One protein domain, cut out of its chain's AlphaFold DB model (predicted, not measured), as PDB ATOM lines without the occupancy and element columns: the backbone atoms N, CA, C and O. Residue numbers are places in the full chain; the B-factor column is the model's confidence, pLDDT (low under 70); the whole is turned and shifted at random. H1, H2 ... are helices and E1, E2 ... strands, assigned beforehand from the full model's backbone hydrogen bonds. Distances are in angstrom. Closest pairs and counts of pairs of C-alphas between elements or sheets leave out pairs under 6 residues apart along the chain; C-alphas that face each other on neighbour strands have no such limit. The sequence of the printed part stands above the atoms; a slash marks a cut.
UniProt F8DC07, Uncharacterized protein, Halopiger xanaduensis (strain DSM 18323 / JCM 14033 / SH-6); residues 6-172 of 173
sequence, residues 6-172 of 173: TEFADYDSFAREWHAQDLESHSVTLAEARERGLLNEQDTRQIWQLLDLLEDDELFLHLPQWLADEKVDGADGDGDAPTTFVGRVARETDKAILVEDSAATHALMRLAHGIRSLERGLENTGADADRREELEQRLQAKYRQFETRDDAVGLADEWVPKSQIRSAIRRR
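This is residues 6 to 172 of the 173 residues of an uncharacterized protein of Halopiger xanaduensis (strain DSM 18323 / JCM 14033 / SH-6) (UniProt F8DC07). A strongly twisted sheet of six strands makes the body, and from it the helical hairpin of H6 and H7 stands up as a long arm reaching to one end of the longest axis. H1 and H4 cover the part of the sheet made by E1 and E6, with the short helices H2 and H3 beyond them, farthest from the mean of the C-alphas, while H5 sits beside the strands. The printed part has 167 residues with seven named helices and six named strands, in the order E1 H1 H2 H3 H4 E2 H5 E3 E4 H6 H7 E5 E6; the sheet runs E1 E6 E2 E3 E4 E5 and is mixed. The class is mixed, helices and strands, and the whole is compact, with a radius of gyration of the C-alphas of 17.8 A and spans of 54 by 40 by 35 A.

Find C-alpha 6 at (-24.781, 6.719, -28.930), where E1, residues 6 to 8, begins. Next come three short helices, H1 at residues 11 to 18, H2 at 20 to 26 and H3 at 30 to 35. H4, residues 41 to 51, is 15.1 A long, and E2, residues 58 to 62, is 13.3 A. H5 is residues 65 to 71. E3, residues 84 to 92, is 19.3 A long and bends by 75 degrees at residue 89; E4, residues 96 to 104, is 19.4 A long and bends by 87 degrees at residue 101. Look for C-alpha 105 at (-41.802, 8.674, -32.626): from there H6 runs 26.7 A to residue 123. H7, residues 129 to 148, is 28.8 A long. E5 is residues 159 to 161, and E6, residues 167 to 171, 13.1 A long, ends at C-alpha 171, (-28.838, 13.990, -27.035).

Begin at the sheet's edge strand E1, parallel to E6, where N 8 and O 170 are 3.1 A apart, within hydrogen-bond range. E6 is antiparallel to E2, with N 169 and O 60 at 2.8 A; its pairing is staggered, with E2 over residues 167 to 169 and with E1 over 169 to 171. E2 is antiparallel to E3, N 61 and O 85 at 2.8 A. E3 and E4 form a hairpin, N 86 and O 103 at 2.8 A, and E4 is antiparallel to the other edge strand, E5, N 160 and O 97 at 2.8 A. H1, H4 and H6 are on one face of this sheet, two layers, helices over strands. H1 runs along E1, at 2 degrees on the local plane and a height over the sheet of 9.2 A. H4 lies over E6, slantwise at 43 degrees on the local plane. H1 and H4 only just touch, with 3 pairs of C-alphas within 8 A, the closest being Ala 15 and Thr 44 at 6.7 A. H2 and H3 are not on the sheet; their closest C-alphas, Leu 23 and Leu 30, are 6.8 A apart, close but not clearly touching. H5 is on the sheet but over none of its strands. H6 lies over E3 and stands up from the sheet, its line rising 62 degrees. With residues 108 to 116 alone H6 touches H4, about perpendicular at 85 degrees, the C-alphas of Leu 50 and Ala 112 being closest at 5.2 A. H6 and H7 touch as a helical hairpin, opposite ways at a shallow tilt of 21 degrees, closest at the C-alphas of Ile 115 and Leu 139, 6.0 A. In H1 to H7 every O i to N i+4 pair is within hydrogen-bond range.

The two C-alphas farthest apart, those of Lys 95 and Ala 127, are 55.0 A apart. The printed part has no cut. The one long link, from H5 to E3, is residues 72 to 83. Mean pLDDT of the printed part is 88.9; look for values under 70 at residues 73 to 79 and 150 to 151.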
ATOM      1  N   THR A   6     -25.606   5.693 -28.302       91.44
ATOM      2  CA  THR A   6     -24.781   6.719 -28.930       91.44
ATOM      3  C   THR A   6     -25.328   8.091 -28.567       91.44
ATOM      4  O   THR A   6     -26.503   8.393 -28.787       91.44
ATOM      5  N   GLU A   7     -24.462   8.939 -28.025       92.50
ATOM      6  CA  GLU A   7     -24.803  10.305 -27.649       92.50
ATOM      7  C   GLU A   7     -24.284  11.309 -28.677       92.50
ATOM      8  O   GLU A   7     -23.142  11.215 -29.134       92.50
ATOM      9  N   PHE A   8     -25.094  12.319 -28.992       92.81
ATOM     10  CA  PHE A   8     -24.700  13.398 -29.899       92.81
ATOM     11  C   PHE A   8     -24.893  14.765 -29.258       92.81
ATOM     12  O   PHE A   8     -25.972  15.068 -28.754       92.81
ATOM     13  N   ALA A   9     -23.859  15.602 -29.342       92.88
ATOM     14  CA  ALA A   9     -23.902  16.999 -28.905       92.88
ATOM     15  C   ALA A   9     -24.263  17.971 -30.044       92.88
ATOM     16  O   ALA A   9     -24.714  19.088 -29.802       92.88
ATOM     17  N   ASP A  10     -24.070  17.560 -31.301       94.19
ATOM     18  CA  ASP A  10     -24.307  18.406 -32.466       94.19
ATOM     19  C   ASP A  10     -25.052  17.675 -33.590       94.19
ATOM     20  O   ASP A  10     -24.940  16.460 -33.777       94.19
ATOM     21  N   TYR A  11     -25.803  18.463 -34.358       93.50
ATOM     22  CA  TYR A  11     -26.648  17.978 -35.444       93.50
ATOM     23  C   TYR A  11     -25.856  17.311 -36.573       93.50
ATOM     24  O   TYR A  11     -26.342  16.356 -37.169       93.50
ATOM     25  N   ASP A  12     -24.657  17.799 -36.898       93.69
ATOM     26  CA  ASP A  12     -23.898  17.302 -38.049       93.69
ATOM     27  C   ASP A  12     -23.277  15.932 -37.763       93.69
ATOM     28  O   ASP A  12     -23.269  15.067 -38.643       93.69
ATOM     29  N   SER A  13     -22.807  15.706 -36.536       93.81
ATOM     30  CA  SER A  13     -22.376  14.390 -36.063       93.81
ATOM     31  C   SER A  13     -23.538  13.400 -36.051       93.81
ATOM     32  O   SER A  13     -23.394  12.299 -36.581       93.81
ATOM     33  N   PHE A  14     -24.703  13.813 -35.536       94.19
ATOM     34  CA  PHE A  14     -25.921  13.000 -35.572       94.19
ATOM     35  C   PHE A  14     -26.337  12.654 -37.007       94.19
ATOM     36  O   PHE A  14     -26.525  11.485 -37.330       94.19
ATOM     37  N   ALA A  15     -26.432  13.648 -37.893       93.50
ATOM     38  CA  ALA A  15     -26.849  13.449 -39.277       93.50
ATOM     39  C   ALA A  15     -25.878  12.542 -40.048       93.50
ATOM     40  O   ALA A  15     -26.309  11.750 -40.883       93.50
ATOM     41  N   ARG A  16     -24.571  12.632 -39.767       92.88
ATOM     42  CA  ARG A  16     -23.572  11.747 -40.376       92.88
ATOM     43  C   ARG A  16     -23.789  10.292 -39.977       92.88
ATOM     44  O   ARG A  16     -23.723   9.440 -40.854       92.88
ATOM     45  N   GLU A  17     -24.033  10.026 -38.696       90.75
ATOM     46  CA  GLU A  17     -24.282   8.662 -38.222       90.75
ATOM     47  C   GLU A  17     -25.626   8.138 -38.737       90.75
ATOM     48  O   GLU A  17     -25.702   7.040 -39.279       90.75
ATOM     49  N   TRP A  18     -26.678   8.954 -38.633       90.62
ATOM     50  CA  TRP A  18     -28.029   8.583 -39.048       90.62
ATOM     51  C   TRP A  18     -28.098   8.168 -40.525       90.62
ATOM     52  O   TRP A  18     -28.811   7.230 -40.871       90.62
ATOM     53  N   HIS A  19     -27.313   8.828 -41.382       91.19
ATOM     54  CA  HIS A  19     -27.236   8.544 -42.817       91.19
ATOM     55  C   HIS A  19     -25.999   7.730 -43.219       91.19
ATOM     56  O   HIS A  19     -25.689   7.655 -44.407       91.19
ATOM     57  N   ALA A  20     -25.266   7.124 -42.277       90.06
ATOM     58  CA  ALA A  20     -23.964   6.507 -42.552       90.06
ATOM     59  C   ALA A  20     -24.016   5.481 -43.697       90.06
ATOM     60  O   ALA A  20     -23.187   5.526 -44.606       90.06
ATOM     61  N   GLN A  21     -25.037   4.618 -43.701       86.75
ATOM     62  CA  GLN A  21     -25.229   3.610 -44.745       86.75
ATOM     63  C   GLN A  21     -25.480   4.235 -46.127       86.75
ATOM     64  O   GLN A  21     -24.936   3.762 -47.129       86.75
ATOM     65  N   ASP A  22     -26.271   5.306 -46.200       87.38
ATOM     66  CA  ASP A  22     -26.571   5.992 -47.458       87.38
ATOM     67  C   ASP A  22     -25.350   6.756 -47.979       87.38
ATOM     68  O   ASP A  22     -25.059   6.715 -49.179       87.38
ATOM     69  N   LEU A  23     -24.599   7.404 -47.085       91.31
ATOM     70  CA  LEU A  23     -23.352   8.095 -47.418       91.31
ATOM     71  C   LEU A  23     -22.296   7.118 -47.952       91.31
ATOM     72  O   LEU A  23     -21.663   7.401 -48.972       91.31
ATOM     73  N   GLU A  24     -22.150   5.954 -47.315       91.75
ATOM     74  CA  GLU A  24     -21.242   4.892 -47.761       91.75
ATOM     75  C   GLU A  24     -21.667   4.332 -49.126       91.75
ATOM     76  O   GLU A  24     -20.855   4.272 -50.054       91.75
ATOM     77  N   SER A  25     -22.955   4.016 -49.289       90.88
ATOM     78  CA  SER A  25     -23.507   3.445 -50.527       90.88
ATOM     79  C   SER A  25     -23.322   4.362 -51.735       90.88
ATOM     80  O   SER A  25     -23.075   3.893 -52.846       90.88
ATOM     81  N   HIS A  26     -23.413   5.675 -51.528       90.12
ATOM     82  CA  HIS A  26     -23.197   6.669 -52.576       90.12
ATOM     83  C   HIS A  26     -21.739   7.136 -52.674       90.12
ATOM     84  O   HIS A  26     -21.406   7.851 -53.620       90.12
ATOM     85  N   SER A  27     -20.877   6.730 -51.733       92.94
ATOM     86  CA  SER A  27     -19.479   7.166 -51.618       92.94
ATOM     87  C   SER A  27     -19.334   8.694 -51.631       92.94
ATOM     88  O   SER A  27     -18.489   9.242 -52.339       92.94
ATOM     89  N   VAL A  28     -20.185   9.385 -50.867       94.00
ATOM     90  CA  VAL A  28     -20.219  10.853 -50.769       94.00
ATOM     91  C   VAL A  28     -20.075  11.322 -49.328       94.00
ATOM     92  O   VAL A  28     -20.430  10.628 -48.375       94.00
ATOM     93  N   THR A  29     -19.591  12.547 -49.161       93.31
ATOM     94  CA  THR A  29     -19.618  13.243 -47.873       93.31
ATOM     95  C   THR A  29     -21.029  13.726 -47.528       93.31
ATOM     96  O   THR A  29     -21.877  13.912 -48.402       93.31
ATOM     97  N   LEU A  30     -21.275  14.016 -46.244       92.12
ATOM     98  CA  LEU A  30     -22.536  14.618 -45.788       92.12
ATOM     99  C   LEU A  30     -22.850  15.934 -46.525       92.12
ATOM    100  O   LEU A  30     -23.994  16.183 -46.894       92.12
ATOM    101  N   ALA A  31     -21.833  16.769 -46.767       93.19
ATOM    102  CA  ALA A  31     -21.993  18.040 -47.470       93.19
ATOM    103  C   ALA A  31     -22.423  17.836 -48.933       93.19
ATOM    104  O   ALA A  31     -23.369  18.474 -49.391       93.19
ATOM    105  N   GLU A  32     -21.785  16.902 -49.639       92.94
ATOM    106  CA  GLU A  32     -22.145  16.556 -51.018       92.94
ATOM    107  C   GLU A  32     -23.536  15.915 -51.097       92.94
ATOM    108  O   GLU A  32     -24.308  16.213 -52.006       92.94
ATOM    109  N   ALA A  33     -23.894  15.058 -50.136       92.94
ATOM    110  CA  ALA A  33     -25.221  14.458 -50.071       92.94
ATOM    111  C   ALA A  33     -26.322  15.511 -49.866       92.94
ATOM    112  O   ALA A  33     -27.371  15.430 -50.507       92.94
ATOM    113  N   ARG A  34     -26.061  16.537 -49.041       93.19
ATOM    114  CA  ARG A  34     -26.945  17.700 -48.859       93.19
ATOM    115  C   ARG A  34     -27.098  18.510 -50.139       93.19
ATOM    116  O   ARG A  34     -28.223  18.803 -50.534       93.19
ATOM    117  N   GLU A  35     -25.990  18.845 -50.797       93.38
ATOM    118  CA  GLU A  35     -26.004  19.598 -52.058       93.38
ATOM    119  C   GLU A  35     -26.809  18.869 -53.141       93.38
ATOM    120  O   GLU A  35     -27.557  19.482 -53.902       93.38
ATOM    121  N   ARG A  36     -26.702  17.540 -53.167       92.38
ATOM    122  CA  ARG A  36     -27.388  16.679 -54.132       92.38
ATOM    123  C   ARG A  36     -28.815  16.297 -53.727       92.38
ATOM    124  O   ARG A  36     -29.471  15.601 -54.499       92.38
ATOM    125  N   GLY A  37     -29.292  16.715 -52.552       89.50
ATOM    126  CA  GLY A  37     -30.627  16.370 -52.051       89.50
ATOM    127  C   GLY A  37     -30.833  14.868 -51.821       89.50
ATOM    128  O   GLY A  37     -31.943  14.375 -51.988       89.50
ATOM    129  N   LEU A  38     -29.768  14.136 -51.478       89.50
ATOM    130  CA  LEU A  38     -29.808  12.684 -51.256       89.50
ATOM    131  C   LEU A  38     -30.312  12.304 -49.859       89.50
ATOM    132  O   LEU A  38     -30.563  11.132 -49.604       89.50
ATOM    133  N   LEU A  39     -30.437  13.279 -48.957       88.94
ATOM    134  CA  LEU A  39     -30.809  13.062 -47.564       88.94
ATOM    135  C   LEU A  39     -32.206  13.600 -47.288       88.94
ATOM    136  O   LEU A  39     -32.563  14.700 -47.725       88.94
ATOM    137  N   ASN A  40     -32.954  12.887 -46.452       88.31
ATOM    138  CA  ASN A  40     -34.170  13.423 -45.862       88.31
ATOM    139  C   ASN A  40     -33.831  14.356 -44.681       88.31
ATOM    140  O   ASN A  40     -33.906  13.991 -43.506       88.31
ATOM    141  N   GLU A  41     -33.412  15.580 -45.008       89.00
ATOM    142  CA  GLU A  41     -33.056  16.621 -44.032       89.00
ATOM    143  C   GLU A  41     -34.247  17.062 -43.176       89.00
ATOM    144  O   GLU A  41     -34.064  17.477 -42.033       89.00
ATOM    145  N   GLN A  42     -35.470  16.984 -43.705       90.06
ATOM    146  CA  GLN A  42     -36.657  17.357 -42.947       90.06
ATOM    147  C   GLN A  42     -36.871  16.398 -41.776       90.06
ATOM    148  O   GLN A  42     -36.963  16.859 -40.637       90.06
ATOM    149  N   ASP A  43     -36.886  15.093 -42.044       88.25
ATOM    150  CA  ASP A  43     -37.097  14.091 -41.002       88.25
ATOM    151  C   ASP A  43     -35.941  14.114 -40.007       88.25
ATOM    152  O   ASP A  43     -36.178  14.204 -38.807       88.25
ATOM    153  N   THR A  44     -34.694  14.188 -40.488       91.69
ATOM    154  CA  THR A  44     -33.491  14.274 -39.634       91.69
ATOM    155  C   THR A  44     -33.576  15.440 -38.643       91.69
ATOM    156  O   THR A  44     -33.268  15.289 -37.460       91.69
ATOM    157  N   ARG A  45     -34.055  16.610 -39.087       91.88
ATOM    158  CA  ARG A  45     -34.276  17.767 -38.205       91.88
ATOM    159  C   ARG A  45     -35.410  17.546 -37.217       91.88
ATOM    160  O   ARG A  45     -35.310  18.040 -36.099       91.88
ATOM    161  N   GLN A  46     -36.480  16.862 -37.610       92.31
ATOM    162  CA  GLN A  46     -37.570  16.534 -36.692       92.31
ATOM    163  C   GLN A  46     -37.113  15.549 -35.613       92.31
ATOM    164  O   GLN A  46     -37.449  15.757 -34.450       92.31
ATOM    165  N   ILE A  47     -36.277  14.560 -35.956       93.38
ATOM    166  CA  ILE A  47     -35.640  13.682 -34.961       93.38
ATOM    167  C   ILE A  47     -34.774  14.515 -34.017       93.38
ATOM    168  O   ILE A  47     -34.894  14.396 -32.806       93.38
ATOM    169  N   TRP A  48     -33.948  15.414 -34.554       94.56
ATOM    170  CA  TRP A  48     -33.089  16.265 -33.731       94.56
ATOM    171  C   TRP A  48     -33.871  17.182 -32.778       94.56
ATOM    172  O   TRP A  48     -33.462  17.395 -31.639       94.56
ATOM    173  N   GLN A  49     -35.010  17.716 -33.230       93.44
ATOM    174  CA  GLN A  49     -35.923  18.502 -32.394       93.44
ATOM    175  C   GLN A  49     -36.591  17.649 -31.319       93.44
ATOM    176  O   GLN A  49     -36.780  18.133 -30.212       93.44
ATOM    177  N   LEU A  50     -36.941  16.402 -31.637       95.00
ATOM    178  CA  LEU A  50     -37.474  15.451 -30.671       95.00
ATOM    179  C   LEU A  50     -36.435  15.119 -29.595       95.00
ATOM    180  O   LEU A  50     -36.748  15.212 -28.417       95.00
ATOM    181  N   LEU A  51     -35.201  14.802 -29.999       94.31
ATOM    182  CA  LEU A  51     -34.092  14.470 -29.100       94.31
ATOM    183  C   LEU A  51     -33.765  15.584 -28.091       94.31
ATOM    184  O   LEU A  51     -33.214  15.303 -27.039       94.31
ATOM    185  N   ASP A  52     -34.079  16.837 -28.416       93.25
ATOM    186  CA  ASP A  52     -33.914  17.992 -27.525       93.25
ATOM    187  C   ASP A  52     -34.914  18.045 -26.366       93.25
ATOM    188  O   ASP A  52     -34.664  18.731 -25.385       93.25
ATOM    189  N   LEU A  53     -36.057  17.377 -26.516       93.12
ATOM    190  CA  LEU A  53     -37.140  17.380 -25.535       93.12
ATOM    191  C   LEU A  53     -37.142  16.130 -24.654       93.12
ATOM    192  O   LEU A  53     -38.010  16.008 -23.796       93.12
ATOM    193  N   LEU A  54     -36.230  15.190 -24.913       92.69
ATOM    194  CA  LEU A  54     -36.141  13.947 -24.161       92.69
ATOM    195  C   LEU A  54     -35.438  14.174 -22.826       92.69
ATOM    196  O   LEU A  54     -34.468  14.927 -22.750       92.69
ATOM    197  N   GLU A  55     -35.905  13.476 -21.796       90.19
ATOM    198  CA  GLU A  55     -35.239  13.439 -20.495       90.19
ATOM    199  C   GLU A  55     -33.936  12.617 -20.542       90.19
ATOM    200  O   GLU A  55     -33.706  11.798 -21.438       90.19
ATOM    201  N   ASP A  56     -33.078  12.797 -19.533       87.31
ATOM    202  CA  ASP A  56     -31.781  12.112 -19.419       87.31
ATOM    203  C   ASP A  56     -31.887  10.584 -19.361       87.31
ATOM    204  O   ASP A  56     -30.911   9.887 -19.633       87.31
ATOM    205  N   ASP A  57     -33.030  10.034 -18.964       88.88
ATOM    206  CA  ASP A  57     -33.280   8.596 -18.920       88.88
ATOM    207  C   ASP A  57     -34.046   8.087 -20.150       88.88
ATOM    208  O   ASP A  57     -34.192   6.878 -20.328       88.88
ATOM    209  N   GLU A  58     -34.428   8.969 -21.070       92.81
ATOM    210  CA  GLU A  58     -35.132   8.627 -22.298       92.81
ATOM    211  C   GLU A  58     -34.167   8.358 -23.455       92.81
ATOM    212  O   GLU A  58     -33.017   8.814 -23.488       92.81
ATOM    213  N   LEU A  59     -34.622   7.544 -24.406       92.94
ATOM    214  CA  LEU A  59     -33.881   7.170 -25.603       92.94
ATOM    215  C   LEU A  59     -34.778   7.174 -26.825       92.94
ATOM    216  O   LEU A  59     -35.904   6.684 -26.784       92.94
ATOM    217  N   PHE A  60     -34.210   7.612 -27.944       94.56
ATOM    218  CA  PHE A  60     -34.714   7.277 -29.264       94.56
ATOM    219  C   PHE A  60     -34.185   5.898 -29.671       94.56
ATOM    220  O   PHE A  60     -32.977   5.665 -29.698       94.56
ATOM    221  N   LEU A  61     -35.082   4.985 -30.018       93.75
ATOM    222  CA  LEU A  61     -34.782   3.613 -30.405       93.75
ATOM    223  C   LEU A  61     -35.211   3.375 -31.846       93.75
ATOM    224  O   LEU A  61     -36.351   3.645 -32.214       93.75
ATOM    225  N   HIS A  62     -34.313   2.807 -32.641       92.56
ATOM    226  CA  HIS A  62     -34.602   2.294 -33.972       92.56
ATOM    227  C   HIS A  62     -34.491   0.768 -33.950       92.56
ATOM    228  O   HIS A  62     -33.426   0.202 -33.683       92.56
ATOM    229  N   LEU A  63     -35.607   0.102 -34.233       92.50
ATOM    230  CA  LEU A  63     -35.737  -1.348 -34.294       92.50
ATOM    231  C   LEU A  63     -35.809  -1.815 -35.759       92.50
ATOM    232  O   LEU A  63     -36.278  -1.081 -36.629       92.50
ATOM    233  N   PRO A  64     -35.342  -3.031 -36.078       91.19
ATOM    234  CA  PRO A  64     -35.633  -3.642 -37.368       91.19
ATOM    235  C   PRO A  64     -37.127  -3.990 -37.473       91.19
ATOM    236  O   PRO A  64     -37.743  -4.329 -36.468       91.19
ATOM    237  N   GLN A  65     -37.680  -3.966 -38.695       90.62
ATOM    238  CA  GLN A  65     -39.117  -4.187 -38.948       90.62
ATOM    239  C   GLN A  65     -39.659  -5.438 -38.250       90.62
ATOM    240  O   GLN A  65     -40.600  -5.346 -37.481       90.62
ATOM    241  N   TRP A  66     -38.985  -6.578 -38.422       89.88
ATOM    242  CA  TRP A  66     -39.421  -7.846 -37.833       89.88
ATOM    243  C   TRP A  66     -39.543  -7.803 -36.299       89.88
ATOM    244  O   TRP A  66     -40.387  -8.493 -35.742       89.88
ATOM    245  N   LEU A  67     -38.706  -7.006 -35.617       89.81
ATOM    246  CA  LEU A  67     -38.767  -6.847 -34.163       89.81
ATOM    247  C   LEU A  67     -39.870  -5.861 -33.780       89.81
ATOM    248  O   LEU A  67     -40.539  -6.067 -32.779       89.81
ATOM    249  N   ALA A  68     -40.073  -4.799 -34.562       88.94
ATOM    250  CA  ALA A  68     -41.191  -3.885 -34.358       88.94
ATOM    251  C   ALA A  68     -42.542  -4.607 -34.481       88.94
ATOM    252  O   ALA A  68     -43.400  -4.430 -33.621       88.94
ATOM    253  N   ASP A  69     -42.688  -5.471 -35.487       87.62
ATOM    254  CA  ASP A  69     -43.897  -6.272 -35.700       87.62
ATOM    255  C   ASP A  69     -44.157  -7.239 -34.530       87.62
ATOM    256  O   ASP A  69     -45.302  -7.450 -34.145       87.62
ATOM    257  N   GLU A  70     -43.104  -7.809 -33.931       86.69
ATOM    258  CA  GLU A  70     -43.213  -8.667 -32.738       86.69
ATOM    259  C   GLU A  70     -43.585  -7.872 -31.478       86.69
ATOM    260  O   GLU A  70     -44.231  -8.396 -30.573       86.69
ATOM    261  N   LYS A  71     -43.137  -6.617 -31.394       84.75
ATOM    262  CA  LYS A  71     -43.185  -5.813 -30.171       84.75
ATOM    263  C   LYS A  71     -44.380  -4.878 -30.078       84.75
ATOM    264  O   LYS A  71     -44.584  -4.317 -29.008       84.75
ATOM    265  N   VAL A  72     -45.152  -4.692 -31.140       83.06
ATOM    266  CA  VAL A  72     -46.361  -3.861 -31.129       83.06
ATOM    267  C   VAL A  72     -47.587  -4.769 -31.098       83.06
ATOM    268  O   VAL A  72     -47.900  -5.437 -32.082       83.06
ATOM    269  N   ASP A  73     -48.302  -4.776 -29.970       66.75
ATOM    270  CA  ASP A  73     -49.582  -5.483 -29.868       66.75
ATOM    271  C   ASP A  73     -50.599  -4.855 -30.831       66.75
ATOM    272  O   ASP A  73     -50.823  -3.643 -30.825       66.75
ATOM    273  N   GLY A  74     -51.256  -5.683 -31.645       55.38
ATOM    274  CA  GLY A  74     -52.337  -5.226 -32.518       55.38
ATOM    275  C   GLY A  74     -51.912  -4.744 -33.906       55.38
ATOM    276  O   GLY A  74     -52.671  -4.007 -34.535       55.38
ATOM    277  N   ALA A  75     -50.791  -5.233 -34.453       52.31
ATOM    278  CA  ALA A  75     -50.526  -5.207 -35.900       52.31
ATOM    279  C   ALA A  75     -51.490  -6.120 -36.712       52.31
ATOM    280  O   ALA A  75     -51.139  -6.664 -37.753       52.31
ATOM    281  N   ASP A  76     -52.738  -6.269 -36.250       44.28
ATOM    282  CA  ASP A  76     -53.862  -6.912 -36.945       44.28
ATOM    283  C   ASP A  76     -54.512  -5.962 -37.983       44.28
ATOM    284  O   ASP A  76     -55.665  -6.139 -38.385       44.28
ATOM    285  N   GLY A  77     -53.795  -4.913 -38.398       53.56
ATOM    286  CA  GLY A  77     -54.195  -3.958 -39.429       53.56
ATOM    287  C   GLY A  77     -53.241  -3.996 -40.622       53.56
ATOM    288  O   GLY A  77     -52.083  -4.357 -40.480       53.56
ATOM    289  N   ASP A  78     -53.727  -3.587 -41.795       53.62
ATOM    290  CA  ASP A  78     -53.039  -3.582 -43.107       53.62
ATOM    291  C   ASP A  78     -51.764  -2.690 -43.200       53.62
ATOM    292  O   ASP A  78     -51.354  -2.308 -44.298       53.62
ATOM    293  N   GLY A  79     -51.143  -2.294 -42.080       67.75
ATOM    294  CA  GLY A  79     -49.997  -1.380 -42.036       67.75
ATOM    295  C   GLY A  79     -48.817  -1.911 -41.221       67.75
ATOM    296  O   GLY A  79     -49.006  -2.548 -40.189       67.75
ATOM    297  N   ASP A  80     -47.604  -1.594 -41.680       80.94
ATOM    298  CA  ASP A  80     -46.347  -1.949 -41.012       80.94
ATOM    299  C   ASP A  80     -46.238  -1.295 -39.621       80.94
ATOM    300  O   ASP A  80     -46.565  -0.112 -39.448       80.94
ATOM    301  N   ALA A  81     -45.736  -2.041 -38.629       86.38
ATOM    302  CA  ALA A  81     -45.515  -1.507 -37.290       86.38
ATOM    303  C   ALA A  81     -44.466  -0.374 -37.308       86.38
ATOM    304  O   ALA A  81     -43.495  -0.441 -38.077       86.38
ATOM    305  N   PRO A  82     -44.600   0.660 -36.452       89.56
ATOM    306  CA  PRO A  82     -43.582   1.695 -36.318       89.56
ATOM    307  C   PRO A  82     -42.233   1.085 -35.939       89.56
ATOM    308  O   PRO A  82     -42.148   0.297 -35.010       89.56
ATOM    309  N   THR A  83     -41.157   1.483 -36.610       91.81
ATOM    310  CA  THR A  83     -39.800   0.985 -36.317       91.81
ATOM    311  C   THR A  83     -39.002   1.890 -35.393       91.81
ATOM    312  O   THR A  83     -37.890   1.545 -34.996       91.81
ATOM    313  N   THR A  84     -39.537   3.061 -35.056       93.25
ATOM    314  CA  THR A  84     -38.845   4.049 -34.230       93.25
ATOM    315  C   THR A  84     -39.704   4.472 -33.049       93.25
ATOM    316  O   THR A  84     -40.859   4.880 -33.210       93.25
ATOM    317  N   PHE A  85     -39.114   4.404 -31.861       93.88
ATOM    318  CA  PHE A  85     -39.774   4.651 -30.583       93.88
ATOM    319  C   PHE A  85     -38.953   5.611 -29.728       93.88
ATOM    320  O   PHE A  85     -37.740   5.710 -29.877       93.88
ATOM    321  N   VAL A  86     -39.625   6.305 -28.822       93.69
ATOM    322  CA  VAL A  86     -39.020   6.947 -27.658       93.69
ATOM    323  C   VAL A  86     -39.452   6.160 -26.435       93.69
ATOM    324  O   VAL A  86     -40.604   5.750 -26.369       93.69
ATOM    325  N   GLY A  87     -38.567   5.956 -25.468       92.50
ATOM    326  CA  GLY A  87     -38.946   5.352 -24.195       92.50
ATOM    327  C   GLY A  87     -37.910   5.575 -23.105       92.50
ATOM    328  O   GLY A  87     -36.771   5.949 -23.395       92.50
ATOM    329  N   ARG A  88     -38.320   5.363 -21.855       92.31
ATOM    330  CA  ARG A  88     -37.489   5.557 -20.666       92.31
ATOM    331  C   ARG A  88     -36.730   4.278 -20.332       92.31
ATOM    332  O   ARG A  88     -37.319   3.203 -20.238       92.31
ATOM    333  N   VAL A  89     -35.424   4.381 -20.110       91.12
ATOM    334  CA  VAL A  89     -34.592   3.256 -19.667       91.12
ATOM    335  C   VAL A  89     -34.774   3.055 -18.169       91.12
ATOM    336  O   VAL A  89     -34.050   3.622 -17.354       91.12
ATOM    337  N   ALA A  90     -35.719   2.197 -17.802       91.44
ATOM    338  CA  ALA A  90     -35.970   1.861 -16.405       91.44
ATOM    339  C   ALA A  90     -34.914   0.900 -15.840       91.44
ATOM    340  O   ALA A  90     -34.559   0.944 -14.659       91.44
ATOM    341  N   ARG A  91     -34.394  -0.001 -16.685       89.38
ATOM    342  CA  ARG A  91     -33.386  -0.983 -16.275       89.38
ATOM    343  C   ARG A  91     -32.517  -1.445 -17.430       89.38
ATOM    344  O   ARG A  91     -32.991  -1.701 -18.530       89.38
ATOM    345  N   GLU A  92     -31.247  -1.688 -17.132       90.00
ATOM    346  CA  GLU A  92     -30.290  -2.251 -18.077       90.00
ATOM    347  C   GLU A  92     -29.680  -3.554 -17.543       90.00
ATOM    348  O   GLU A  92     -29.359  -3.696 -16.361       90.00
ATOM    349  N   THR A  93     -29.531  -4.532 -18.432       90.31
ATOM    350  CA  THR A  93     -28.747  -5.752 -18.206       90.31
ATOM    351  C   THR A  93     -27.657  -5.853 -19.267       90.31
ATOM    352  O   THR A  93     -27.653  -5.101 -20.239       90.31
ATOM    353  N   ASP A  94     -26.768  -6.839 -19.159       88.69
ATOM    354  CA  ASP A  94     -25.755  -7.076 -20.195       88.69
ATOM    355  C   ASP A  94     -26.356  -7.374 -21.582       88.69
ATOM    356  O   ASP A  94     -25.707  -7.128 -22.597       88.69
ATOM    357  N   LYS A  95     -27.587  -7.905 -21.643       91.06
ATOM    358  CA  LYS A  95     -28.191  -8.433 -22.881       91.06
ATOM    359  C   LYS A  95     -29.383  -7.635 -23.399       91.06
ATOM    360  O   LYS A  95     -29.663  -7.693 -24.593       91.06
ATOM    361  N   ALA A  96     -30.088  -6.927 -22.529       91.56
ATOM    362  CA  ALA A  96     -31.334  -6.248 -22.860       91.56
ATOM    363  C   ALA A  96     -31.513  -4.973 -22.033       91.56
ATOM    364  O   ALA A  96     -30.938  -4.851 -20.943       91.56
ATOM    365  N   ILE A  97     -32.324  -4.062 -22.557       91.62
ATOM    366  CA  ILE A  97     -32.810  -2.865 -21.871       91.62
ATOM    367  C   ILE A  97     -34.318  -2.998 -21.651       91.62
ATOM    368  O   ILE A  97     -35.015  -3.524 -22.515       91.62
ATOM    369  N   LEU A  98     -34.795  -2.567 -20.489       92.62
ATOM    370  CA  LEU A  98     -36.212  -2.391 -20.198       92.62
ATOM    371  C   LEU A  98     -36.581  -0.950 -20.544       92.62
ATOM    372  O   LEU A  98     -35.989  -0.021 -19.985       92.62
ATOM    373  N   VAL A  99     -37.518  -0.799 -21.474       91.88
ATOM    374  CA  VAL A  99     -37.940   0.481 -22.041       91.88
ATOM    375  C   VAL A  99     -39.395   0.734 -21.665       91.88
ATOM    376  O   VAL A  99     -40.303   0.236 -22.324       91.88
ATOM    377  N   GLU A 100     -39.597   1.520 -20.615       91.12
ATOM    378  CA  GLU A 100     -40.920   1.884 -20.103       91.12
ATOM    379  C   GLU A 100     -41.477   3.122 -20.820       91.12
ATOM    380  O   GLU A 100     -40.757   3.874 -21.496       91.12
ATOM    381  N   ASP A 101     -42.790   3.319 -20.678       88.25
ATOM    382  CA  ASP A 101     -43.556   4.448 -21.221       88.25
ATOM    383  C   ASP A 101     -43.418   4.618 -22.745       88.25
ATOM    384  O   ASP A 101     -43.650   5.700 -23.283       88.25
ATOM    385  N   SER A 102     -42.994   3.579 -23.466       90.25
ATOM    386  CA  SER A 102     -42.560   3.725 -24.855       90.25
ATOM    387  C   SER A 102     -43.662   4.218 -25.803       90.25
ATOM    388  O   SER A 102     -44.833   3.875 -25.669       90.25
ATOM    389  N   ALA A 103     -43.274   5.020 -26.796       91.75
ATOM    390  CA  ALA A 103     -44.181   5.660 -27.738       91.75
ATOM    391  C   ALA A 103     -43.550   5.799 -29.129       91.75
ATOM    392  O   ALA A 103     -42.394   6.201 -29.276       91.75
ATOM    393  N   ALA A 104     -44.323   5.510 -30.173       91.62
ATOM    394  CA  ALA A 104     -43.906   5.674 -31.557       91.62
ATOM    395  C   ALA A 104     -43.553   7.139 -31.858       91.62
ATOM    396  O   ALA A 104     -44.299   8.077 -31.552       91.62
ATOM    397  N   THR A 105     -42.415   7.342 -32.518       90.75
ATOM    398  CA  THR A 105     -41.802   8.674 -32.626       90.75
ATOM    399  C   THR A 105     -42.601   9.650 -33.475       90.75
ATOM    400  O   THR A 105     -42.572  10.842 -33.199       90.75
ATOM    401  N   HIS A 106     -43.346   9.192 -34.484       87.62
ATOM    402  CA  HIS A 106     -44.010  10.084 -35.439       87.62
ATOM    403  C   HIS A 106     -45.000  11.061 -34.770       87.62
ATOM    404  O   HIS A 106     -45.096  12.230 -35.152       87.62
ATOM    405  N   ALA A 107     -45.735  10.619 -33.743       86.12
ATOM    406  CA  ALA A 107     -46.604  11.512 -32.977       86.12
ATOM    407  C   ALA A 107     -45.784  12.561 -32.207       86.12
ATOM    408  O   ALA A 107     -46.077  13.757 -32.293       86.12
ATOM    409  N   LEU A 108     -44.712  12.123 -31.547       91.81
ATOM    410  CA  LEU A 108     -43.829  12.974 -30.753       91.81
ATOM    411  C   LEU A 108     -43.027  13.958 -31.613       91.81
ATOM    412  O   LEU A 108     -42.894  15.116 -31.240       91.81
ATOM    413  N   MET A 109     -42.578  13.562 -32.804       91.88
ATOM    414  CA  MET A 109     -41.906  14.443 -33.766       91.88
ATOM    415  C   MET A 109     -42.808  15.610 -34.179       91.88
ATOM    416  O   MET A 109     -42.361  16.757 -34.233       91.88
ATOM    417  N   ARG A 110     -44.103  15.351 -34.418       90.19
ATOM    418  CA  ARG A 110     -45.079  16.412 -34.725       90.19
ATOM    419  C   ARG A 110     -45.280  17.358 -33.543       90.19
ATOM    420  O   ARG A 110     -45.412  18.566 -33.754       90.19
ATOM    421  N   LEU A 111     -45.304  16.833 -32.318       92.06
ATOM    422  CA  LEU A 111     -45.396  17.646 -31.102       92.06
ATOM    423  C   LEU A 111     -44.137  18.494 -30.902       92.06
ATOM    424  O   LEU A 111     -44.264  19.708 -30.760       92.06
ATOM    425  N   ALA A 112     -42.951  17.892 -31.001       93.50
ATOM    426  CA  ALA A 112     -41.662  18.569 -30.885       93.50
ATOM    427  C   ALA A 112     -41.517  19.698 -31.912       93.50
ATOM    428  O   ALA A 112     -41.156  20.828 -31.579       93.50
ATOM    429  N   HIS A 113     -41.898  19.429 -33.162       92.56
ATOM    430  CA  HIS A 113     -41.926  20.449 -34.203       92.56
ATOM    431  C   HIS A 113     -42.876  21.611 -33.858       92.56
ATOM    432  O   HIS A 113     -42.530  22.782 -34.033       92.56
ATOM    433  N   GLY A 114     -44.070  21.298 -33.344       92.69
ATOM    434  CA  GLY A 114     -45.048  22.292 -32.901       92.69
ATOM    435  C   GLY A 114     -44.546  23.154 -31.741       92.69
ATOM    436  O   GLY A 114     -44.705  24.373 -31.789       92.69
ATOM    437  N   ILE A 115     -43.901  22.538 -30.747       95.00
ATOM    438  CA  ILE A 115     -43.250  23.210 -29.614       95.00
ATOM    439  C   ILE A 115     -42.205  24.201 -30.132       95.00
ATOM    440  O   ILE A 115     -42.330  25.402 -29.890       95.00
ATOM    441  N   ARG A 116     -41.260  23.744 -30.967       93.38
ATOM    442  CA  ARG A 116     -40.213  24.611 -31.534       93.38
ATOM    443  C   ARG A 116     -40.764  25.761 -32.376       93.38
ATOM    444  O   ARG A 116     -40.185  26.845 -32.400       93.38
ATOM    445  N   SER A 117     -41.865  25.541 -33.090       91.94
ATOM    446  CA  SER A 117     -42.534  26.593 -33.861       91.94
ATOM    447  C   SER A 117     -43.138  27.672 -32.951       91.94
ATOM    448  O   SER A 117     -42.986  28.866 -33.218       91.94
ATOM    449  N   LEU A 118     -43.775  27.264 -31.849       93.81
ATOM    450  CA  LEU A 118     -44.370  28.173 -30.868       93.81
ATOM    451  C   LEU A 118     -43.312  28.963 -30.088       93.81
ATOM    452  O   LEU A 118     -43.485  30.167 -29.917       93.81
ATOM    453  N   GLU A 119     -42.202  28.336 -29.693       93.56
ATOM    454  CA  GLU A 119     -41.071  29.012 -29.036       93.56
ATOM    455  C   GLU A 119     -40.505  30.140 -29.897       93.56
ATOM    456  O   GLU A 119     -40.432  31.286 -29.456       93.56
ATOM    457  N   ARG A 120     -40.221  29.858 -31.175       90.88
ATOM    458  CA  ARG A 120     -39.800  30.901 -32.124       90.88
ATOM    459  C   ARG A 120     -40.877  31.966 -32.300       90.88
ATOM    460  O   ARG A 120     -40.567  33.138 -32.485       90.88
ATOM    461  N   GLY A 121     -42.150  31.577 -32.283       89.81
ATOM    462  CA  GLY A 121     -43.269  32.515 -32.312       89.81
ATOM    463  C   GLY A 121     -43.231  33.491 -31.135       89.81
ATOM    464  O   GLY A 121     -43.396  34.691 -31.343       89.81
ATOM    465  N   LEU A 122     -42.959  32.998 -29.926       90.75
ATOM    466  CA  LEU A 122     -42.832  33.803 -28.709       90.75
ATOM    467  C   LEU A 122     -41.618  34.727 -28.741       90.75
ATOM    468  O   LEU A 122     -41.763  35.907 -28.432       90.75
ATOM    469  N   GLU A 123     -40.457  34.233 -29.173       88.56
ATOM    470  CA  GLU A 123     -39.243  35.048 -29.348       88.56
ATOM    471  C   GLU A 123     -39.472  36.231 -30.299       88.56
ATOM    472  O   GLU A 123     -38.935  37.319 -30.094       88.56
ATOM    473  N   ASN A 124     -40.301  36.027 -31.327       87.31
ATOM    474  CA  ASN A 124     -40.635  37.043 -32.325       87.31
ATOM    475  C   ASN A 124     -41.878  37.875 -31.970       87.31
ATOM    476  O   ASN A 124     -42.201  38.837 -32.676       87.31
ATOM    477  N   THR A 125     -42.599  37.524 -30.904       80.88
ATOM    478  CA  THR A 125     -43.741  38.306 -30.430       80.88
ATOM    479  C   THR A 125     -43.189  39.467 -29.614       80.88
ATOM    480  O   THR A 125     -42.579  39.269 -28.570       80.88
ATOM    481  N   GLY A 126     -43.348  40.686 -30.139       74.50
ATOM    482  CA  GLY A 126     -42.916  41.917 -29.473       74.50
ATOM    483  C   GLY A 126     -43.712  42.206 -28.191       74.50
ATOM    484  O   GLY A 126     -44.073  41.315 -27.436       74.50
ATOM    485  N   ALA A 127     -44.040  43.472 -27.935       77.94
ATOM    486  CA  ALA A 127     -44.776  43.875 -26.728       77.94
ATOM    487  C   ALA A 127     -46.297  43.565 -26.754       77.94
ATOM    488  O   ALA A 127     -47.043  44.132 -25.960       77.94
ATOM    489  N   ASP A 128     -46.766  42.707 -27.664       86.25
ATOM    490  CA  ASP A 128     -48.175  42.298 -27.751       86.25
ATOM    491  C   ASP A 128     -48.475  41.245 -26.674       86.25
ATOM    492  O   ASP A 128     -48.203  40.056 -26.851       86.25
ATOM    493  N   ALA A 129     -48.965  41.718 -25.525       85.12
ATOM    494  CA  ALA A 129     -49.197  40.896 -24.342       85.12
ATOM    495  C   ALA A 129     -50.278  39.830 -24.568       85.12
ATOM    496  O   ALA A 129     -50.070  38.679 -24.189       85.12
ATOM    497  N   ASP A 130     -51.376  40.183 -25.240       86.88
ATOM    498  CA  ASP A 130     -52.498  39.267 -25.476       86.88
ATOM    499  C   ASP A 130     -52.067  38.116 -26.395       86.88
ATOM    500  O   ASP A 130     -52.303  36.938 -26.113       86.88
ATOM    501  N   ARG A 131     -51.355  38.442 -27.482       88.19
ATOM    502  CA  ARG A 131     -50.814  37.431 -28.398       88.19
ATOM    503  C   ARG A 131     -49.770  36.547 -27.725       88.19
ATOM    504  O   ARG A 131     -49.688  35.354 -28.023       88.19
ATOM    505  N   ARG A 132     -48.947  37.127 -26.851       90.94
ATOM    506  CA  ARG A 132     -47.939  36.383 -26.098       90.94
ATOM    507  C   ARG A 132     -48.592  35.374 -25.156       90.94
ATOM    508  O   ARG A 132     -48.190  34.215 -25.167       90.94
ATOM    509  N   GLU A 133     -49.618  35.786 -24.416       91.19
ATOM    510  CA  GLU A 133     -50.347  34.905 -23.501       91.19
ATOM    511  C   GLU A 133     -50.989  33.721 -24.246       91.19
ATOM    512  O   GLU A 133     -50.850  32.574 -23.820       91.19
ATOM    513  N   GLU A 134     -51.621  33.960 -25.404       91.94
ATOM    514  CA  GLU A 134     -52.196  32.881 -26.223       91.94
ATOM    515  C   GLU A 134     -51.130  31.852 -26.645       91.94
ATOM    516  O   GLU A 134     -51.346  30.637 -26.571       91.94
ATOM    517  N   LEU A 135     -49.966  32.329 -27.090       92.69
ATOM    518  CA  LEU A 135     -48.862  31.467 -27.508       92.69
ATOM    519  C   LEU A 135     -48.286  30.663 -26.335       92.69
ATOM    520  O   LEU A 135     -48.024  29.472 -26.505       92.69
ATOM    521  N   GLU A 136     -48.137  31.272 -25.156       94.12
ATOM    522  CA  GLU A 136     -47.677  30.598 -23.934       94.12
ATOM    523  C   GLU A 136     -48.653  29.484 -23.513       94.12
ATOM    524  O   GLU A 136     -48.227  28.352 -23.267       94.12
ATOM    525  N   GLN A 137     -49.966  29.745 -23.532       94.88
ATOM    526  CA  GLN A 137     -50.983  28.731 -23.220       94.88
ATOM    527  C   GLN A 137     -50.940  27.549 -24.201       94.88
ATOM    528  O   GLN A 137     -51.004  26.382 -23.799       94.88
ATOM    529  N   ARG A 138     -50.801  27.830 -25.502       94.94
ATOM    530  CA  ARG A 138     -50.694  26.794 -26.541       94.94
ATOM    531  C   ARG A 138     -49.409  25.983 -26.416       94.94
ATOM    532  O   ARG A 138     -49.443  24.772 -26.640       94.94
ATOM    533  N   LEU A 139     -48.303  26.634 -26.060       94.94
ATOM    534  CA  LEU A 139     -47.021  25.980 -25.823       94.94
ATOM    535  C   LEU A 139     -47.120  25.025 -24.630       94.94
ATOM    536  O   LEU A 139     -46.783  23.850 -24.764       94.94
ATOM    537  N   GLN A 140     -47.688  25.478 -23.510       95.31
ATOM    538  CA  GLN A 140     -47.899  24.633 -22.332       95.31
ATOM    539  C   GLN A 140     -48.807  23.431 -22.633       95.31
ATOM    540  O   GLN A 140     -48.547  22.320 -22.174       95.31
ATOM    541  N   ALA A 141     -49.859  23.625 -23.433       94.56
ATOM    542  CA  ALA A 141     -50.723  22.527 -23.858       94.56
ATOM    543  C   ALA A 141     -49.967  21.482 -24.699       94.56
ATOM    544  O   ALA A 141     -50.234  20.288 -24.568       94.56
ATOM    545  N   LYS A 142     -49.022  21.912 -25.546       93.62
ATOM    546  CA  LYS A 142     -48.190  21.006 -26.351       93.62
ATOM    547  C   LYS A 142     -47.167  20.246 -25.514       93.62
ATOM    548  O   LYS A 142     -47.029  19.049 -25.733       93.62
ATOM    549  N   TYR A 143     -46.528  20.906 -24.550       93.94
ATOM    550  CA  TYR A 143     -45.649  20.236 -23.589       93.94
ATOM    551  C   TYR A 143     -46.396  19.153 -22.807       93.94
ATOM    552  O   TYR A 143     -45.955  18.012 -22.780       93.94
ATOM    553  N   ARG A 144     -47.604  19.451 -22.311       92.50
ATOM    554  CA  ARG A 144     -48.426  18.445 -21.624       92.50
ATOM    555  C   ARG A 144     -48.769  17.244 -22.512       92.50
ATOM    556  O   ARG A 144     -48.702  16.121 -22.043       92.50
ATOM    557  N   GLN A 145     -49.118  17.473 -23.783       91.12
ATOM    558  CA  GLN A 145     -49.368  16.382 -24.744       91.12
ATOM    559  C   GLN A 145     -48.121  15.528 -24.996       91.12
ATOM    560  O   GLN A 145     -48.234  14.336 -25.261       91.12
ATOM    561  N   PHE A 146     -46.941  16.146 -24.970       91.62
ATOM    562  CA  PHE A 146     -45.678  15.442 -25.141       91.62
ATOM    563  C   PHE A 146     -45.376  14.556 -23.928       91.62
ATOM    564  O   PHE A 146     -45.071  13.381 -24.103       91.62
ATOM    565  N   GLU A 147     -45.536  15.098 -22.719       88.44
ATOM    566  CA  GLU A 147     -45.315  14.390 -21.452       88.44
ATOM    567  C   GLU A 147     -46.270  13.209 -21.258       88.44
ATOM    568  O   GLU A 147     -45.839  12.137 -20.844       88.44
ATOM    569  N   THR A 148     -47.563  13.372 -21.562       87.88
ATOM    570  CA  THR A 148     -48.536  12.284 -21.362       87.88
ATOM    571  C   THR A 148     -48.428  11.190 -22.411       87.88
ATOM    572  O   THR A 148     -48.917  10.089 -22.177       87.88
ATOM    573  N   ARG A 149     -47.802  11.481 -23.564       85.31
ATOM    574  CA  ARG A 149     -47.701  10.567 -24.715       85.31
ATOM    575  C   ARG A 149     -49.061   9.986 -25.129       85.31
ATOM    576  O   ARG A 149     -49.110   8.912 -25.730       85.31
ATOM    577  N   ASP A 150     -50.148  10.696 -24.808       66.50
ATOM    578  CA  ASP A 150     -51.516  10.219 -25.007       66.50
ATOM    579  C   ASP A 150     -51.711   9.795 -26.473       66.50
ATOM    580  O   ASP A 150     -51.280  10.485 -27.403       66.50
ATOM    581  N   ASP A 151     -52.355   8.642 -26.667       66.12
ATOM    582  CA  ASP A 151     -52.684   8.037 -27.966       66.12
ATOM    583  C   ASP A 151     -51.496   7.516 -28.809       66.12
ATOM    584  O   ASP A 151     -51.694   7.105 -29.960       66.12
ATOM    585  N   ALA A 152     -50.263   7.500 -28.288       79.94
ATOM    586  CA  ALA A 152     -49.125   6.929 -29.008       79.94
ATOM    587  C   ALA A 152     -49.074   5.394 -28.904       79.94
ATOM    588  O   ALA A 152     -49.277   4.809 -27.844       79.94
ATOM    589  N   VAL A 153     -48.752   4.735 -30.021       84.12
ATOM    590  CA  VAL A 153     -48.506   3.286 -30.053       84.12
ATOM    591  C   VAL A 153     -47.199   2.988 -29.319       84.12
ATOM    592  O   VAL A 153     -46.151   3.479 -29.737       84.12
ATOM    593  N   GLY A 154     -47.261   2.202 -28.245       85.81
ATOM    594  CA  GLY A 154     -46.097   1.758 -27.476       85.81
ATOM    595  C   GLY A 154     -45.657   0.330 -27.794       85.81
ATOM    596  O   GLY A 154     -46.315  -0.389 -28.548       85.81
ATOM    597  N   LEU A 155     -44.532  -0.077 -27.208       86.62
ATOM    598  CA  LEU A 155     -44.079  -1.467 -27.174       86.62
ATOM    599  C   LEU A 155     -44.920  -2.249 -26.153       86.62
ATOM    600  O   LEU A 155     -45.096  -1.807 -25.021       86.62
ATOM    601  N   ALA A 156     -45.402  -3.424 -26.544       83.12
ATOM    602  CA  ALA A 156     -46.141  -4.348 -25.689       83.12
ATOM    603  C   ALA A 156     -45.228  -5.129 -24.731       83.12
ATOM    604  O   ALA A 156     -45.562  -5.317 -23.562       83.12
ATOM    605  N   ASP A 157     -44.061  -5.569 -25.217       84.00
ATOM    606  CA  ASP A 157     -42.998  -6.150 -24.390       84.00
ATOM    607  C   ASP A 157     -41.792  -5.210 -24.346       84.00
ATOM    608  O   ASP A 157     -40.970  -5.152 -25.267       84.00
ATOM    609  N   GLU A 158     -41.681  -4.518 -23.221       87.06
ATOM    610  CA  GLU A 158     -40.713  -3.462 -22.943       87.06
ATOM    611  C   GLU A 158     -39.253  -3.945 -22.879       87.06
ATOM    612  O   GLU A 158     -38.331  -3.128 -22.919       87.06
ATOM    613  N   TRP A 159     -38.989  -5.259 -22.808       91.94
ATOM    614  CA  TRP A 159     -37.618  -5.775 -22.856       91.94
ATOM    615  C   TRP A 159     -37.088  -5.858 -24.286       91.94
ATOM    616  O   TRP A 159     -37.413  -6.777 -25.039       91.94
ATOM    617  N   VAL A 160     -36.176  -4.960 -24.648       91.56
ATOM    618  CA  VAL A 160     -35.563  -4.929 -25.979       91.56
ATOM    619  C   VAL A 160     -34.137  -5.501 -25.932       91.56
ATOM    620  O   VAL A 160     -33.274  -4.974 -25.217       91.56
ATOM    621  N   PRO A 161     -33.834  -6.580 -26.682       92.38
ATOM    622  CA  PRO A 161     -32.486  -7.141 -26.735       92.38
ATOM    623  C   PRO A 161     -31.493  -6.186 -27.404       92.38
ATOM    624  O   PRO A 161     -31.679  -5.775 -28.548       92.38
ATOM    625  N   LYS A 162     -30.373  -5.896 -26.733       92.06
ATOM    626  CA  LYS A 162     -29.369  -4.932 -27.218       92.06
ATOM    627  C   LYS A 162     -28.795  -5.303 -28.579       92.06
ATOM    628  O   LYS A 162     -28.582  -4.441 -29.418       92.06
ATOM    629  N   SER A 163     -28.575  -6.596 -28.812       89.88
ATOM    630  CA  SER A 163     -28.028  -7.114 -30.071       89.88
ATOM    631  C   SER A 163     -28.969  -6.970 -31.269       89.88
ATOM    632  O   SER A 163     -28.561  -7.270 -32.386       89.88
ATOM    633  N   GLN A 164     -30.232  -6.607 -31.040       90.12
ATOM    634  CA  GLN A 164     -31.259  -6.491 -32.076       90.12
ATOM    635  C   GLN A 164     -31.693  -5.039 -32.310       90.12
ATOM    636  O   GLN A 164     -32.425  -4.774 -33.259       90.12
ATOM    637  N   ILE A 165     -31.226  -4.099 -31.485       90.81
ATOM    638  CA  ILE A 165     -31.450  -2.668 -31.681       90.81
ATOM    639  C   ILE A 165     -30.534  -2.191 -32.810       90.81
ATOM    640  O   ILE A 165     -29.331  -2.446 -32.783       90.81
ATOM    641  N   ARG A 166     -31.097  -1.495 -33.806       89.88
ATOM    642  CA  ARG A 166     -30.297  -0.885 -34.879       89.88
ATOM    643  C   ARG A 166     -29.543   0.330 -34.369       89.88
ATOM    644  O   ARG A 166     -28.370   0.502 -34.679       89.88
ATOM    645  N   SER A 167     -30.227   1.174 -33.602       90.31
ATOM    646  CA  SER A 167     -29.636   2.368 -33.003       90.31
ATOM    647  C   SER A 167     -30.388   2.734 -31.729       90.31
ATOM    648  O   SER A 167     -31.619   2.698 -31.709       90.31
ATOM    649  N   ALA A 168     -29.650   3.105 -30.686       92.38
ATOM    650  CA  ALA A 168     -30.179   3.767 -29.502       92.38
ATOM    651  C   ALA A 168     -29.471   5.114 -29.376       92.38
ATOM    652  O   ALA A 168     -28.243   5.162 -29.330       92.38
ATOM    653  N   ILE A 169     -30.234   6.199 -29.393       93.06
ATOM    654  CA  ILE A 169     -29.702   7.549 -29.533       93.06
ATOM    655  C   ILE A 169     -30.208   8.419 -28.393       93.06
ATOM    656  O   ILE A 169     -31.396   8.401 -28.061       93.06
ATOM    657  N   ARG A 170     -29.296   9.219 -27.848       91.81
ATOM    658  CA  ARG A 170     -29.599  10.282 -26.895       91.81
ATOM    659  C   ARG A 170     -28.929  11.579 -27.325       91.81
ATOM    660  O   ARG A 170     -27.890  11.569 -27.993       91.81
ATOM    661  N   ARG A 171     -29.517  12.705 -26.935       88.44
ATOM    662  CA  ARG A 171     -28.838  13.990 -27.035       88.44
ATOM    663  C   ARG A 171     -27.985  14.244 -25.804       88.44
ATOM    664  O   ARG A 171     -28.418  14.006 -24.687       88.44
ATOM    665  N   ARG A 172     -26.788  14.767 -26.028       84.38
ATOM    666  CA  ARG A 172     -25.927  15.292 -24.978       84.38
ATOM    667  C   ARG A 172     -26.036  16.812 -24.964       84.38
ATOM    668  O   ARG A 172     -25.914  17.429 -26.024       84.38
TER     669      ARG A 172